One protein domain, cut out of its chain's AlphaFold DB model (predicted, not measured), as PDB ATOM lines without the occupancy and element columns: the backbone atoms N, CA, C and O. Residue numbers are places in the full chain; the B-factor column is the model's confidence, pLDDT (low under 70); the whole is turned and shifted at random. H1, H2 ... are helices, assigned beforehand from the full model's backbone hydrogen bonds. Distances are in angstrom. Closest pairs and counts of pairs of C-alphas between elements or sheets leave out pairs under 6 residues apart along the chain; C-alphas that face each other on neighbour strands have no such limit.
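AT A GLANCE: This is residues 88 to 181 of the 502 residues of an uncharacterized protein of Clostridiaceae bacterium (UniProt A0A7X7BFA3). H4 lies in the middle, crossed by H1 on one side and by H3 on the other, while a long loop, residues 106 to 126, leads past H4 to H2, a short helix set off beyond H3. The 94 printed residues include four named helices, H1 to H4 along the chain, and no named strand: all helix. The whole is compact, radius of gyration of the C-alphas 13.2 A, spanning 35 by 29 by 27 A.

IN THESE COORDINATES: H1, residues 89 to 105, begins at C-alpha (166.213, 207.012, 167.703) and is 24.2 A long. H2 is residues 127 to 136, 14.5 A, and H3 residues 145 to 155, 15.4 A. H4, residues 163 to 179, 24.2 A, ends at C-alpha (169.355, 215.583, 183.066).

HOW THE PARTS SIT: H1, with residues 93 to 100 alone, touches H4, closest C-alphas Leu 97 and Ile 169, 5.7 A, only just about perpendicular at 72 degrees. H3 touches residues 166 to 170 of H4, closest C-alphas Phe 152 and Ile 170, 6.6 A, at a steep tilt of 69 degrees, only just short of about perpendicular, the same way. H2 touches no helix; H2 and H3 are only just apart, closest 8.4 A. In H1, H2, H3 and H4 every O i to N i+4 pair is within hydrogen-bond range.

THE WHOLE: The C-alphas farthest apart, Asn 106 and Asn 142, are 38.7 A apart. The printed part has no cut. The H1 to H2 link is long; residues 102 to 107, of which 102 to 105 belong to H1, stand free. No printed residue is under 70 in pLDDT.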
ATOM      1  N   ASP A  88     164.892 202.458 169.030       89.38
ATOM      2  CA  ASP A  88     165.776 203.228 168.164       89.38
ATOM      3  C   ASP A  88     165.465 204.739 168.222       89.38
ATOM      4  O   ASP A  88     164.448 205.186 168.760       89.38
ATOM      5  N   ASN A  89     166.365 205.557 167.662       90.06
ATOM      6  CA  ASN A  89     166.213 207.012 167.703       90.06
ATOM      7  C   ASN A  89     165.009 207.519 166.901       90.06
ATOM      8  O   ASN A  89     164.450 208.537 167.292       90.06
ATOM      9  N   ASN A  90     164.625 206.862 165.803       91.19
ATOM     10  CA  ASN A  90     163.501 207.317 164.992       91.19
ATOM     11  C   ASN A  90     162.193 207.119 165.763       91.19
ATOM     12  O   ASN A  90     161.427 208.065 165.940       91.19
ATOM     13  N   THR A  91     162.009 205.929 166.342       90.44
ATOM     14  CA  THR A  91     160.872 205.637 167.226       90.44
ATOM     15  C   THR A  91     160.802 206.628 168.386       90.44
ATOM     16  O   THR A  91     159.771 207.266 168.579       90.44
ATOM     17  N   LEU A  92     161.914 206.860 169.094       91.31
ATOM     18  CA  LEU A  92     161.952 207.836 170.184       91.31
ATOM     19  C   LEU A  92     161.603 209.258 169.714       91.31
ATOM     20  O   LEU A  92     160.819 209.940 170.365       91.31
ATOM     21  N   ASN A  93     162.153 209.719 168.588       94.56
ATOM     22  CA  ASN A  93     161.870 211.055 168.057       94.56
ATOM     23  C   ASN A  93     160.380 211.217 167.696       94.56
ATOM     24  O   ASN A  93     159.788 212.251 168.004       94.56
ATOM     25  N   ASN A  94     159.763 210.186 167.112       93.44
ATOM     26  CA  ASN A  94     158.335 210.172 166.792       93.44
ATOM     27  C   ASN A  94     157.463 210.157 168.053       93.44
ATOM     28  O   ASN A  94     156.496 210.915 168.134       93.44
ATOM     29  N   THR A  95     157.833 209.357 169.056       92.75
ATOM     30  CA  THR A  95     157.187 209.329 170.375       92.75
ATOM     31  C   THR A  95     157.223 210.708 171.035       92.75
ATOM     32  O   THR A  95     156.177 211.229 171.417       92.75
ATOM     33  N   LEU A  96     158.392 211.354 171.093       94.44
ATOM     34  CA  LEU A  96     158.539 212.698 171.660       94.44
ATOM     35  C   LEU A  96     157.689 213.732 170.909       94.44
ATOM     36  O   LEU A  96     157.037 214.563 171.537       94.44
ATOM     37  N   LEU A  97     157.639 213.662 169.575       95.62
ATOM     38  CA  LEU A  97     156.796 214.555 168.784       95.62
ATOM     39  C   LEU A  97     155.305 214.349 169.083       95.62
ATOM     40  O   LEU A  97     154.598 215.331 169.311       95.62
ATOM     41  N   LYS A  98     154.827 213.098 169.115       95.12
ATOM     42  CA  LYS A  98     153.431 212.779 169.457       95.12
ATOM     43  C   LYS A  98     153.059 213.322 170.840       95.12
ATOM     44  O   LYS A  98     152.033 213.985 170.960       95.12
ATOM     45  N   ILE A  99     153.922 213.126 171.841       94.94
ATOM     46  CA  ILE A  99     153.730 213.661 173.198       94.94
ATOM     47  C   ILE A  99     153.578 215.183 173.162       94.94
ATOM     48  O   ILE A  99     152.594 215.708 173.670       94.94
ATOM     49  N   THR A 100     154.503 215.905 172.513       95.06
ATOM     50  CA  THR A 100     154.418 217.379 172.453       95.06
ATOM     51  C   THR A 100     153.146 217.869 171.765       95.06
ATOM     52  O   THR A 100     152.568 218.857 172.201       95.06
ATOM     53  N   LYS A 101     152.665 217.163 170.731       95.06
ATOM     54  CA  LYS A 101     151.400 217.491 170.058       95.06
ATOM     55  C   LYS A 101     150.194 217.313 170.980       95.06
ATOM     56  O   LYS A 101     149.329 218.180 170.980       95.06
ATOM     57  N   ILE A 102     150.148 216.225 171.753       95.19
ATOM     58  CA  ILE A 102     149.079 215.973 172.732       95.19
ATOM     59  C   ILE A 102     149.070 217.065 173.802       95.19
ATOM     60  O   ILE A 102     148.032 217.678 174.042       95.19
ATOM     61  N   LEU A 103     150.231 217.347 174.397       95.06
ATOM     62  CA  LEU A 103     150.341 218.342 175.462       95.06
ATOM     63  C   LEU A 103     149.917 219.732 174.968       95.06
ATOM     64  O   LEU A 103     149.044 220.353 175.563       95.06
ATOM     65  N   GLU A 104     150.444 220.190 173.830       94.38
ATOM     66  CA  GLU A 104     150.088 221.505 173.280       94.38
ATOM     67  C   GLU A 104     148.614 221.603 172.873       94.38
ATOM     68  O   GLU A 104     147.991 222.640 173.099       94.38
ATOM     69  N   ALA A 105     148.035 220.536 172.307       95.75
ATOM     70  CA  ALA A 105     146.620 220.512 171.939       95.75
ATOM     71  C   ALA A 105     145.698 220.704 173.155       95.75
ATOM     72  O   ALA A 105     144.628 221.296 173.025       95.75
ATOM     73  N   ASN A 106     146.135 220.258 174.334       95.19
ATOM     74  CA  ASN A 106     145.414 220.415 175.594       95.19
ATOM     75  C   ASN A 106     145.897 221.615 176.430       95.19
ATOM     76  O   ASN A 106     145.480 221.759 177.575       95.19
ATOM     77  N   SER A 107     146.726 222.504 175.862       92.88
ATOM     78  CA  SER A 107     147.329 223.658 176.558       92.88
ATOM     79  C   SER A 107     148.223 223.292 177.754       92.88
ATOM     80  O   SER A 107     148.463 224.124 178.629       92.88
ATOM     81  N   ASP A 108     148.741 222.066 177.780       91.69
ATOM     82  CA  ASP A 108     149.724 221.624 178.760       91.69
ATOM     83  C   ASP A 108     151.134 222.061 178.354       91.69
ATOM     84  O   ASP A 108     151.484 222.155 177.174       91.69
ATOM     85  N   THR A 109     151.974 222.307 179.358       90.00
ATOM     86  CA  THR A 109     153.374 222.688 179.152       90.00
ATOM     87  C   THR A 109     154.301 221.500 179.369       90.00
ATOM     88  O   THR A 109     153.992 220.563 180.101       90.00
ATOM     89  N   TYR A 110     155.464 221.538 178.728       91.56
ATOM     90  CA  TYR A 110     156.533 220.565 178.910       91.56
ATOM     91  C   TYR A 110     157.868 221.286 179.049       91.56
ATOM     92  O   TYR A 110     158.004 222.469 178.728       91.56
ATOM     93  N   ILE A 111     158.867 220.562 179.537       88.00
ATOM     94  CA  ILE A 111     160.203 221.092 179.773       88.00
ATOM     95  C   ILE A 111     160.836 221.641 178.480       88.00
ATOM     96  O   ILE A 111     161.092 220.903 177.530       88.00
ATOM     97  N   ASP A 112     161.140 222.944 178.464       89.62
ATOM     98  CA  ASP A 112     161.884 223.613 177.385       89.62
ATOM     99  C   ASP A 112     163.095 224.369 177.934       89.62
ATOM    100  O   ASP A 112     163.043 225.556 178.254       89.62
ATOM    101  N   THR A 113     164.221 223.660 178.014       86.94
ATOM    102  CA  THR A 113     165.528 224.220 178.388       86.94
ATOM    103  C   THR A 113     166.408 224.534 177.179       86.94
ATOM    104  O   THR A 113     167.559 224.943 177.343       86.94
ATOM    105  N   PHE A 114     165.914 224.332 175.953       92.94
ATOM    106  CA  PHE A 114     166.730 224.508 174.758       92.94
ATOM    107  C   PHE A 114     166.780 225.999 174.364       92.94
ATOM    108  O   PHE A 114     165.739 226.607 174.089       92.94
ATOM    109  N   PRO A 115     167.972 226.625 174.301       91.19
ATOM    110  CA  PRO A 115     168.090 228.084 174.317       91.19
ATOM    111  C   PRO A 115     167.884 228.756 172.957       91.19
ATOM    112  O   PRO A 115     168.206 229.927 172.818       91.19
ATOM    113  N   ILE A 116     167.369 228.053 171.950       92.69
ATOM    114  CA  ILE A 116     167.156 228.591 170.600       92.69
ATOM    115  C   ILE A 116     165.654 228.631 170.318       92.69
ATOM    116  O   ILE A 116     164.976 227.629 170.541       92.69
ATOM    117  N   LYS A 117     165.126 229.767 169.856       91.81
ATOM    118  CA  LYS A 117     163.809 229.877 169.207       91.81
ATOM    119  C   LYS A 117     163.962 229.622 167.710       91.81
ATOM    120  O   LYS A 117     165.056 229.737 167.168       91.81
ATOM    121  N   VAL A 118     162.868 229.239 167.070       90.31
ATOM    122  CA  VAL A 118     162.784 229.133 165.614       90.31
ATOM    123  C   VAL A 118     161.696 230.096 165.152       90.31
ATOM    124  O   VAL A 118     160.733 230.290 165.891       90.31
ATOM    125  N   ASP A 119     161.871 230.671 163.965       86.81
ATOM    126  CA  ASP A 119     160.987 231.694 163.384       86.81
ATOM    127  C   ASP A 119     160.937 233.042 164.153       86.81
ATOM    128  O   ASP A 119     159.928 233.369 164.780       86.81
ATOM    129  N   PRO A 120     162.024 233.848 164.129       89.44
ATOM    130  CA  PRO A 120     163.335 233.585 163.527       89.44
ATOM    131  C   PRO A 120     164.279 232.793 164.454       89.44
ATOM    132  O   PRO A 120     164.011 232.578 165.639       89.44
ATOM    133  N   PHE A 121     165.404 232.321 163.907       92.62
ATOM    134  CA  PHE A 121     166.432 231.637 164.697       92.62
ATOM    135  C   PHE A 121     167.175 232.611 165.612       92.62
ATOM    136  O   PHE A 121     168.081 233.319 165.175       92.62
ATOM    137  N   GLU A 122     166.839 232.593 166.898       92.94
ATOM    138  CA  GLU A 122     167.418 233.493 167.899       92.94
ATOM    139  C   GLU A 122     167.707 232.778 169.219       92.94
ATOM    140  O   GLU A 122     167.007 231.842 169.619       92.94
ATOM    141  N   PHE A 123     168.741 233.234 169.928       89.81
ATOM    142  CA  PHE A 123     169.034 232.751 171.272       89.81
ATOM    143  C   PHE A 123     168.108 233.407 172.303       89.81
ATOM    144  O   PHE A 123     167.952 234.622 172.340       89.81
ATOM    145  N   LYS A 124     167.550 232.595 173.204       87.25
ATOM    146  CA  LYS A 124     166.764 233.027 174.374       87.25
ATOM    147  C   LYS A 124     167.637 233.563 175.522       87.25
ATOM    148  O   LYS A 124     167.103 233.980 176.542       87.25
ATOM    149  N   ILE A 125     168.960 233.467 175.390       86.25
ATOM    150  CA  ILE A 125     169.948 233.725 176.446       86.25
ATOM    151  C   ILE A 125     170.947 234.800 175.998       86.25
ATOM    152  O   ILE A 125     171.228 234.928 174.804       86.25
ATOM    153  N   GLY A 126     171.497 235.557 176.952       85.81
ATOM    154  CA  GLY A 126     172.458 236.635 176.685       85.81
ATOM    155  C   GLY A 126     173.801 236.144 176.128       85.81
ATOM    156  O   GLY A 126     174.148 234.973 176.269       85.81
ATOM    157  N   GLU A 127     174.570 237.041 175.504       85.94
ATOM    158  CA  GLU A 127     175.791 236.694 174.755       85.94
ATOM    159  C   GLU A 127     176.845 235.925 175.570       85.94
ATOM    160  O   GLU A 127     177.453 234.983 175.058       85.94
ATOM    161  N   GLU A 128     177.060 236.278 176.841       86.25
ATOM    162  CA  GLU A 128     178.002 235.552 177.706       86.25
ATOM    163  C   GLU A 128     177.548 234.107 177.946       86.25
ATOM    164  O   GLU A 128     178.320 233.165 177.740       86.25
ATOM    165  N   SER A 129     176.267 233.912 178.274       87.50
ATOM    166  CA  SER A 129     175.672 232.586 178.464       87.50
ATOM    167  C   SER A 129     175.673 231.761 177.176       87.50
ATOM    168  O   SER A 129     175.816 230.541 177.235       87.50
ATOM    169  N   GLN A 130     175.564 232.393 176.001       89.75
ATOM    170  CA  GLN A 130     175.690 231.696 174.716       89.75
ATOM    171  C   GLN A 130     177.083 231.085 174.541       89.75
ATOM    172  O   GLN A 130     177.192 229.934 174.112       89.75
ATOM    173  N   LYS A 131     178.150 231.827 174.872       89.12
ATOM    174  CA  LYS A 131     179.536 231.333 174.764       89.12
ATOM    175  C   LYS A 131     179.762 230.129 175.673       89.12
ATOM    176  O   LYS A 131     180.348 229.133 175.243       89.12
ATOM    177  N   GLU A 132     179.266 230.204 176.904       89.69
ATOM    178  CA  GLU A 132     179.360 229.103 177.858       89.69
ATOM    179  C   GLU A 132     178.549 227.883 177.404       89.69
ATOM    180  O   GLU A 132     179.081 226.773 177.353       89.69
ATOM    181  N   TRP A 133     177.305 228.088 176.968       92.25
ATOM    182  CA  TRP A 133     176.443 227.022 176.462       92.25
ATOM    183  C   TRP A 133     177.038 226.307 175.240       92.25
ATOM    184  O   TRP A 133     177.030 225.073 175.174       92.25
ATOM    185  N   LYS A 134     177.609 227.058 174.286       92.00
ATOM    186  CA  LYS A 134     178.304 226.495 173.115       92.00
ATOM    187  C   LYS A 134     179.505 225.650 173.543       92.00
ATOM    188  O   LYS A 134     179.643 224.519 173.081       92.00
ATOM    189  N   LYS A 135     180.316 226.143 174.489       91.94
ATOM    190  CA  LYS A 135     181.461 225.404 175.046       91.94
ATOM    191  C   LYS A 135     181.027 224.095 175.714       91.94
ATOM    192  O   LYS A 135     181.609 223.056 175.424       91.94
ATOM    193  N   GLN A 136     179.988 224.126 176.551       89.56
ATOM    194  CA  GLN A 136     179.451 222.935 177.228       89.56
ATOM    195  C   GLN A 136     178.947 221.868 176.240       89.56
ATOM    196  O   GLN A 136     179.008 220.674 176.525       89.56
ATOM    197  N   ASN A 137     178.480 222.286 175.062       90.06
ATOM    198  CA  ASN A 137     177.974 221.393 174.021       90.06
ATOM    199  C   ASN A 137     179.006 221.044 172.933       90.06
ATOM    200  O   ASN A 137     178.644 220.374 171.965       90.06
ATOM    201  N   ASN A 138     180.274 221.445 173.098       91.19
ATOM    202  CA  ASN A 138     181.352 221.271 172.115       91.19
ATOM    203  C   ASN A 138     181.030 221.892 170.739       91.19
ATOM    204  O   ASN A 138     181.270 221.285 169.695       91.19
ATOM    205  N   ILE A 139     180.458 223.098 170.740       91.88
ATOM    206  CA  ILE A 139     180.112 223.876 169.544       91.88
ATOM    207  C   ILE A 139     181.057 225.080 169.432       91.88
ATOM    208  O   ILE A 139     181.381 225.721 170.432       91.88
ATOM    209  N   ASP A 140     181.487 225.399 168.209       89.88
ATOM    210  CA  ASP A 140     182.282 226.596 167.912       89.88
ATOM    211  C   ASP A 140     181.516 227.877 168.305       89.88
ATOM    212  O   ASP A 140     180.329 228.036 168.006       89.88
ATOM    213  N   GLN A 141     182.204 228.798 168.987       88.38
ATOM    214  CA  GLN A 141     181.631 230.040 169.508       88.38
ATOM    215  C   GLN A 141     181.052 230.940 168.413       88.38
ATOM    216  O   GLN A 141     180.068 231.636 168.673       88.38
ATOM    217  N   ASN A 142     181.605 230.887 167.201       87.69
ATOM    218  CA  ASN A 142     181.203 231.741 166.086       87.69
ATOM    219  C   ASN A 142     179.905 231.287 165.408       87.69
ATOM    220  O   ASN A 142     179.360 232.028 164.595       87.69
ATOM    221  N   LYS A 143     179.386 230.095 165.738       91.50
ATOM    222  CA  LYS A 143     178.193 229.566 165.073       91.50
ATOM    223  C   LYS A 143     176.920 230.331 165.414       91.50
ATOM    224  O   LYS A 143     176.681 230.674 166.575       91.50
ATOM    225  N   THR A 144     176.070 230.547 164.418       93.38
ATOM    226  CA  THR A 144     174.764 231.198 164.582       93.38
ATOM    227  C   THR A 144     173.764 230.281 165.301       93.38
ATOM    228  O   THR A 144     174.003 229.081 165.482       93.38
ATOM    229  N   ALA A 145     172.624 230.835 165.732       93.00
ATOM    230  CA  ALA A 145     171.539 230.055 166.333       93.00
ATOM    231  C   ALA A 145     171.013 228.970 165.372       93.00
ATOM    232  O   ALA A 145     170.764 227.839 165.790       93.00
ATOM    233  N   GLU A 146     170.923 229.290 164.080       94.94
ATOM    234  CA  GLU A 146     170.516 228.357 163.029       94.94
ATOM    235  C   GLU A 146     171.525 227.211 162.857       94.94
ATOM    236  O   GLU A 146     171.156 226.036 162.883       94.94
ATOM    237  N   GLU A 147     172.821 227.514 162.764       94.69
ATOM    238  CA  GLU A 147     173.849 226.475 162.632       94.69
ATOM    239  C   GLU A 147     173.876 225.547 163.852       94.69
ATOM    240  O   GLU A 147     174.017 224.326 163.716       94.69
ATOM    241  N   CYS A 148     173.705 226.108 165.054       94.62
ATOM    242  CA  CYS A 148     173.587 225.331 166.284       94.62
ATOM    243  C   CYS A 148     172.356 224.414 166.245       94.62
ATOM    244  O   CYS A 148     172.456 223.242 166.610       94.62
ATOM    245  N   PHE A 149     171.210 224.910 165.773       95.88
ATOM    246  CA  PHE A 149     169.992 224.117 165.621       95.88
ATOM    247  C   PHE A 149     170.214 222.891 164.722       95.88
ATOM    248  O   PHE A 149     169.888 221.766 165.114       95.88
ATOM    249  N   TYR A 150     170.844 223.075 163.559       95.38
ATOM    250  CA  TYR A 150     171.121 221.971 162.636       95.38
ATOM    251  C   TYR A 150     172.157 220.970 163.170       95.38
ATOM    252  O   TYR A 150     172.023 219.772 162.910       95.38
ATOM    253  N   ILE A 151     173.129 221.404 163.984       95.12
ATOM    254  CA  ILE A 151     174.027 220.480 164.702       95.12
ATOM    255  C   ILE A 151     173.220 219.536 165.601       95.12
ATOM    256  O   ILE A 151     173.461 218.328 165.600       95.12
ATOM    257  N   PHE A 152     172.241 220.054 166.348       95.06
ATOM    258  CA  PHE A 152     171.393 219.217 167.199       95.06
ATOM    259  C   PHE A 152     170.454 218.314 166.394       95.06
ATOM    260  O   PHE A 152     170.283 217.150 166.766       95.06
ATOM    261  N   LYS A 153     169.914 218.796 165.265       95.12
ATOM    262  CA  LYS A 153     169.136 217.969 164.326       95.12
ATOM    263  C   LYS A 153     169.935 216.740 163.877       95.12
ATOM    264  O   LYS A 153     169.443 215.615 163.968       95.12
ATOM    265  N   GLN A 154     171.189 216.947 163.469       94.25
ATOM    266  CA  GLN A 154     172.095 215.870 163.059       94.25
ATOM    267  C   GLN A 154     172.483 214.960 164.231       94.25
ATOM    268  O   GLN A 154     172.377 213.738 164.124       94.25
ATOM    269  N   LYS A 155     172.869 215.538 165.378       93.88
ATOM    270  CA  LYS A 155     173.250 214.799 166.596       93.88
ATOM    271  C   LYS A 155     172.158 213.826 167.042       93.88
ATOM    272  O   LYS A 155     172.460 212.708 167.456       93.88
ATOM    273  N   TYR A 156     170.896 214.240 166.953       94.31
ATOM    274  CA  TYR A 156     169.751 213.425 167.359       94.31
ATOM    275  C   TYR A 156     169.129 212.598 166.232       94.31
ATOM    276  O   TYR A 156     168.161 211.886 166.506       94.31
ATOM    277  N   LYS A 157     169.707 212.633 165.022       94.81
ATOM    278  CA  LYS A 157     169.237 211.900 163.837       94.81
ATOM    279  C   LYS A 157     167.749 212.152 163.563       94.81
ATOM    280  O   LYS A 157     166.966 211.216 163.443       94.81
ATOM    281  N   ILE A 158     167.352 213.424 163.560       94.00
ATOM    282  CA  ILE A 158     165.960 213.824 163.327       94.00
ATOM    283  C   ILE A 158     165.748 213.994 161.823       94.00
ATOM    284  O   ILE A 158     166.319 214.899 161.212       94.00
ATOM    285  N   GLU A 159     164.918 213.129 161.243       91.12
ATOM    286  CA  GLU A 159     164.605 213.116 159.806       91.12
ATOM    287  C   GLU A 159     163.495 214.110 159.425       91.12
ATOM    288  O   GLU A 159     163.374 214.476 158.264       91.12
ATOM    289  N   ASN A 160     162.718 214.598 160.400       88.75
ATOM    290  CA  ASN A 160     161.607 215.521 160.166       88.75
ATOM    291  C   ASN A 160     162.079 216.821 159.477       88.75
ATOM    292  O   ASN A 160     163.068 217.442 159.881       88.75
ATOM    293  N   GLU A 161     161.385 217.233 158.416       89.75
ATOM    294  CA  GLU A 161     161.702 218.438 157.642       89.75
ATOM    295  C   GLU A 161     161.057 219.705 158.215       89.75
ATOM    296  O   GLU A 161     161.601 220.797 158.058       89.75
ATOM    297  N   ASN A 162     159.944 219.578 158.944       94.50
ATOM    298  CA  ASN A 162     159.269 220.710 159.559       94.50
ATOM    299  C   ASN A 162     160.121 221.276 160.709       94.50
ATOM    300  O   ASN A 162     160.424 220.585 161.687       94.50
ATOM    301  N   ILE A 163     160.508 222.550 160.599       94.00
ATOM    302  CA  ILE A 163     161.408 223.224 161.548       94.00
ATOM    303  C   ILE A 163     160.776 223.332 162.943       94.00
ATOM    304  O   ILE A 163     161.455 223.075 163.941       94.00
ATOM    305  N   LEU A 164     159.479 223.652 163.027       93.38
ATOM    306  CA  LEU A 164     158.756 223.763 164.298       93.38
ATOM    307  C   LEU A 164     158.669 222.404 164.999       93.38
ATOM    308  O   LEU A 164     158.951 222.302 166.191       93.38
ATOM    309  N   GLU A 165     158.348 221.336 164.268       95.12
ATOM    310  CA  GLU A 165     158.308 219.980 164.833       95.12
ATOM    311  C   GLU A 165     159.701 219.479 165.231       95.12
ATOM    312  O   GLU A 165     159.888 218.923 166.314       95.12
ATOM    313  N   THR A 166     160.709 219.751 164.400       95.50
ATOM    314  CA  THR A 166     162.111 219.437 164.702       95.50
ATOM    315  C   THR A 166     162.557 220.122 165.990       95.50
ATOM    316  O   THR A 166     163.200 219.497 166.835       95.50
ATOM    317  N   ARG A 167     162.175 221.390 166.191       95.38
ATOM    318  CA  ARG A 167     162.460 222.132 167.421       95.38
ATOM    319  C   ARG A 167     161.859 221.450 168.649       95.38
ATOM    320  O   ARG A 167     162.564 221.312 169.650       95.38
ATOM    321  N   LYS A 168     160.611 220.988 168.582       95.44
ATOM    322  CA  LYS A 168     159.955 220.263 169.687       95.44
ATOM    323  C   LYS A 168     160.734 219.005 170.075       95.44
ATOM    324  O   LYS A 168     161.058 218.812 171.245       95.44
ATOM    325  N   ILE A 169     161.155 218.212 169.086       95.94
ATOM    326  CA  ILE A 169     161.955 216.998 169.318       95.94
ATOM    327  C   ILE A 169     163.321 217.341 169.928       95.94
ATOM    328  O   ILE A 169     163.720 216.736 170.926       95.94
ATOM    329  N   ILE A 170     164.042 218.322 169.363       96.00
ATOM    330  CA  ILE A 170     165.356 218.756 169.873       96.00
ATOM    331  C   ILE A 170     165.256 219.186 171.332       96.00
ATOM    332  O   ILE A 170     166.150 218.877 172.112       96.00
ATOM    333  N   THR A 171     164.171 219.860 171.702       94.19
ATOM    334  CA  THR A 171     163.949 220.374 173.056       94.19
ATOM    335  C   THR A 171     163.952 219.262 174.091       94.19
ATOM    336  O   THR A 171     164.763 219.284 175.018       94.19
ATOM    337  N   LEU A 172     163.119 218.241 173.884       94.44
ATOM    338  CA  LEU A 172     163.052 217.101 174.793       94.44
ATOM    339  C   LEU A 172     164.335 216.266 174.738       94.44
ATOM    340  O   LEU A 172     164.875 215.906 175.779       94.44
ATOM    341  N   ARG A 173     164.904 216.023 173.548       94.44
ATOM    342  CA  ARG A 173     166.179 215.291 173.404       94.44
ATOM    343  C   ARG A 173     167.336 215.986 174.119       94.44
ATOM    344  O   ARG A 173     168.149 215.324 174.761       94.44
ATOM    345  N   TYR A 174     167.397 217.311 174.023       93.75
ATOM    346  CA  TYR A 174     168.368 218.133 174.728       93.75
ATOM    347  C   TYR A 174     168.181 218.017 176.239       93.75
ATOM    348  O   TYR A 174     169.135 217.669 176.935       93.75
ATOM    349  N   ALA A 175     166.958 218.198 176.739       90.88
ATOM    350  CA  ALA A 175     166.667 218.084 178.163       90.88
ATOM    351  C   ALA A 175     166.976 216.678 178.725       90.88
ATOM    352  O   ALA A 175     167.592 216.577 179.788       90.88
ATOM    353  N   ILE A 176     166.664 215.613 177.977       90.94
ATOM    354  CA  ILE A 176     167.030 214.224 178.303       90.94
ATOM    355  C   ILE A 176     168.554 214.066 178.385       90.94
ATOM    356  O   ILE A 176     169.068 213.423 179.299       90.94
ATOM    357  N   SER A 177     169.300 214.654 177.443       88.50
ATOM    358  CA  SER A 177     170.765 214.556 177.426       88.50
ATOM    359  C   SER A 177     171.440 215.278 178.598       88.50
ATOM    360  O   SER A 177     172.487 214.827 179.050       88.50
ATOM    361  N   GLN A 178     170.835 216.364 179.092       84.69
ATOM    362  CA  GLN A 178     171.354 217.174 180.199       84.69
ATOM    363  C   GLN A 178     171.041 216.563 181.569       84.69
ATOM    364  O   GLN A 178     171.913 216.482 182.428       84.69
ATOM    365  N   ASN A 179     169.801 216.114 181.774       80.00
ATOM    366  CA  ASN A 179     169.355 215.583 183.066       80.00
ATOM    367  C   ASN A 179     169.689 214.097 183.245       80.00
ATOM    368  O   ASN A 179     169.731 213.592 184.368       80.00
ATOM    369  N   GLY A 180     169.946 213.410 182.130       73.88
ATOM    370  CA  GLY A 180     170.107 211.972 182.091       73.88
ATOM    371  C   GLY A 180     168.779 211.250 182.309       73.88
ATOM    372  O   GLY A 180     167.864 211.716 182.980       73.88
ATOM    373  N   TYR A 181     168.690 210.065 181.730       83.06
ATOM    374  CA  TYR A 181     167.623 209.108 181.980       83.06
ATOM    375  C   TYR A 181     168.214 207.714 181.817       83.06
ATOM    376  O   TYR A 181     169.162 207.498 181.048       83.06
TER     377      TYR A 181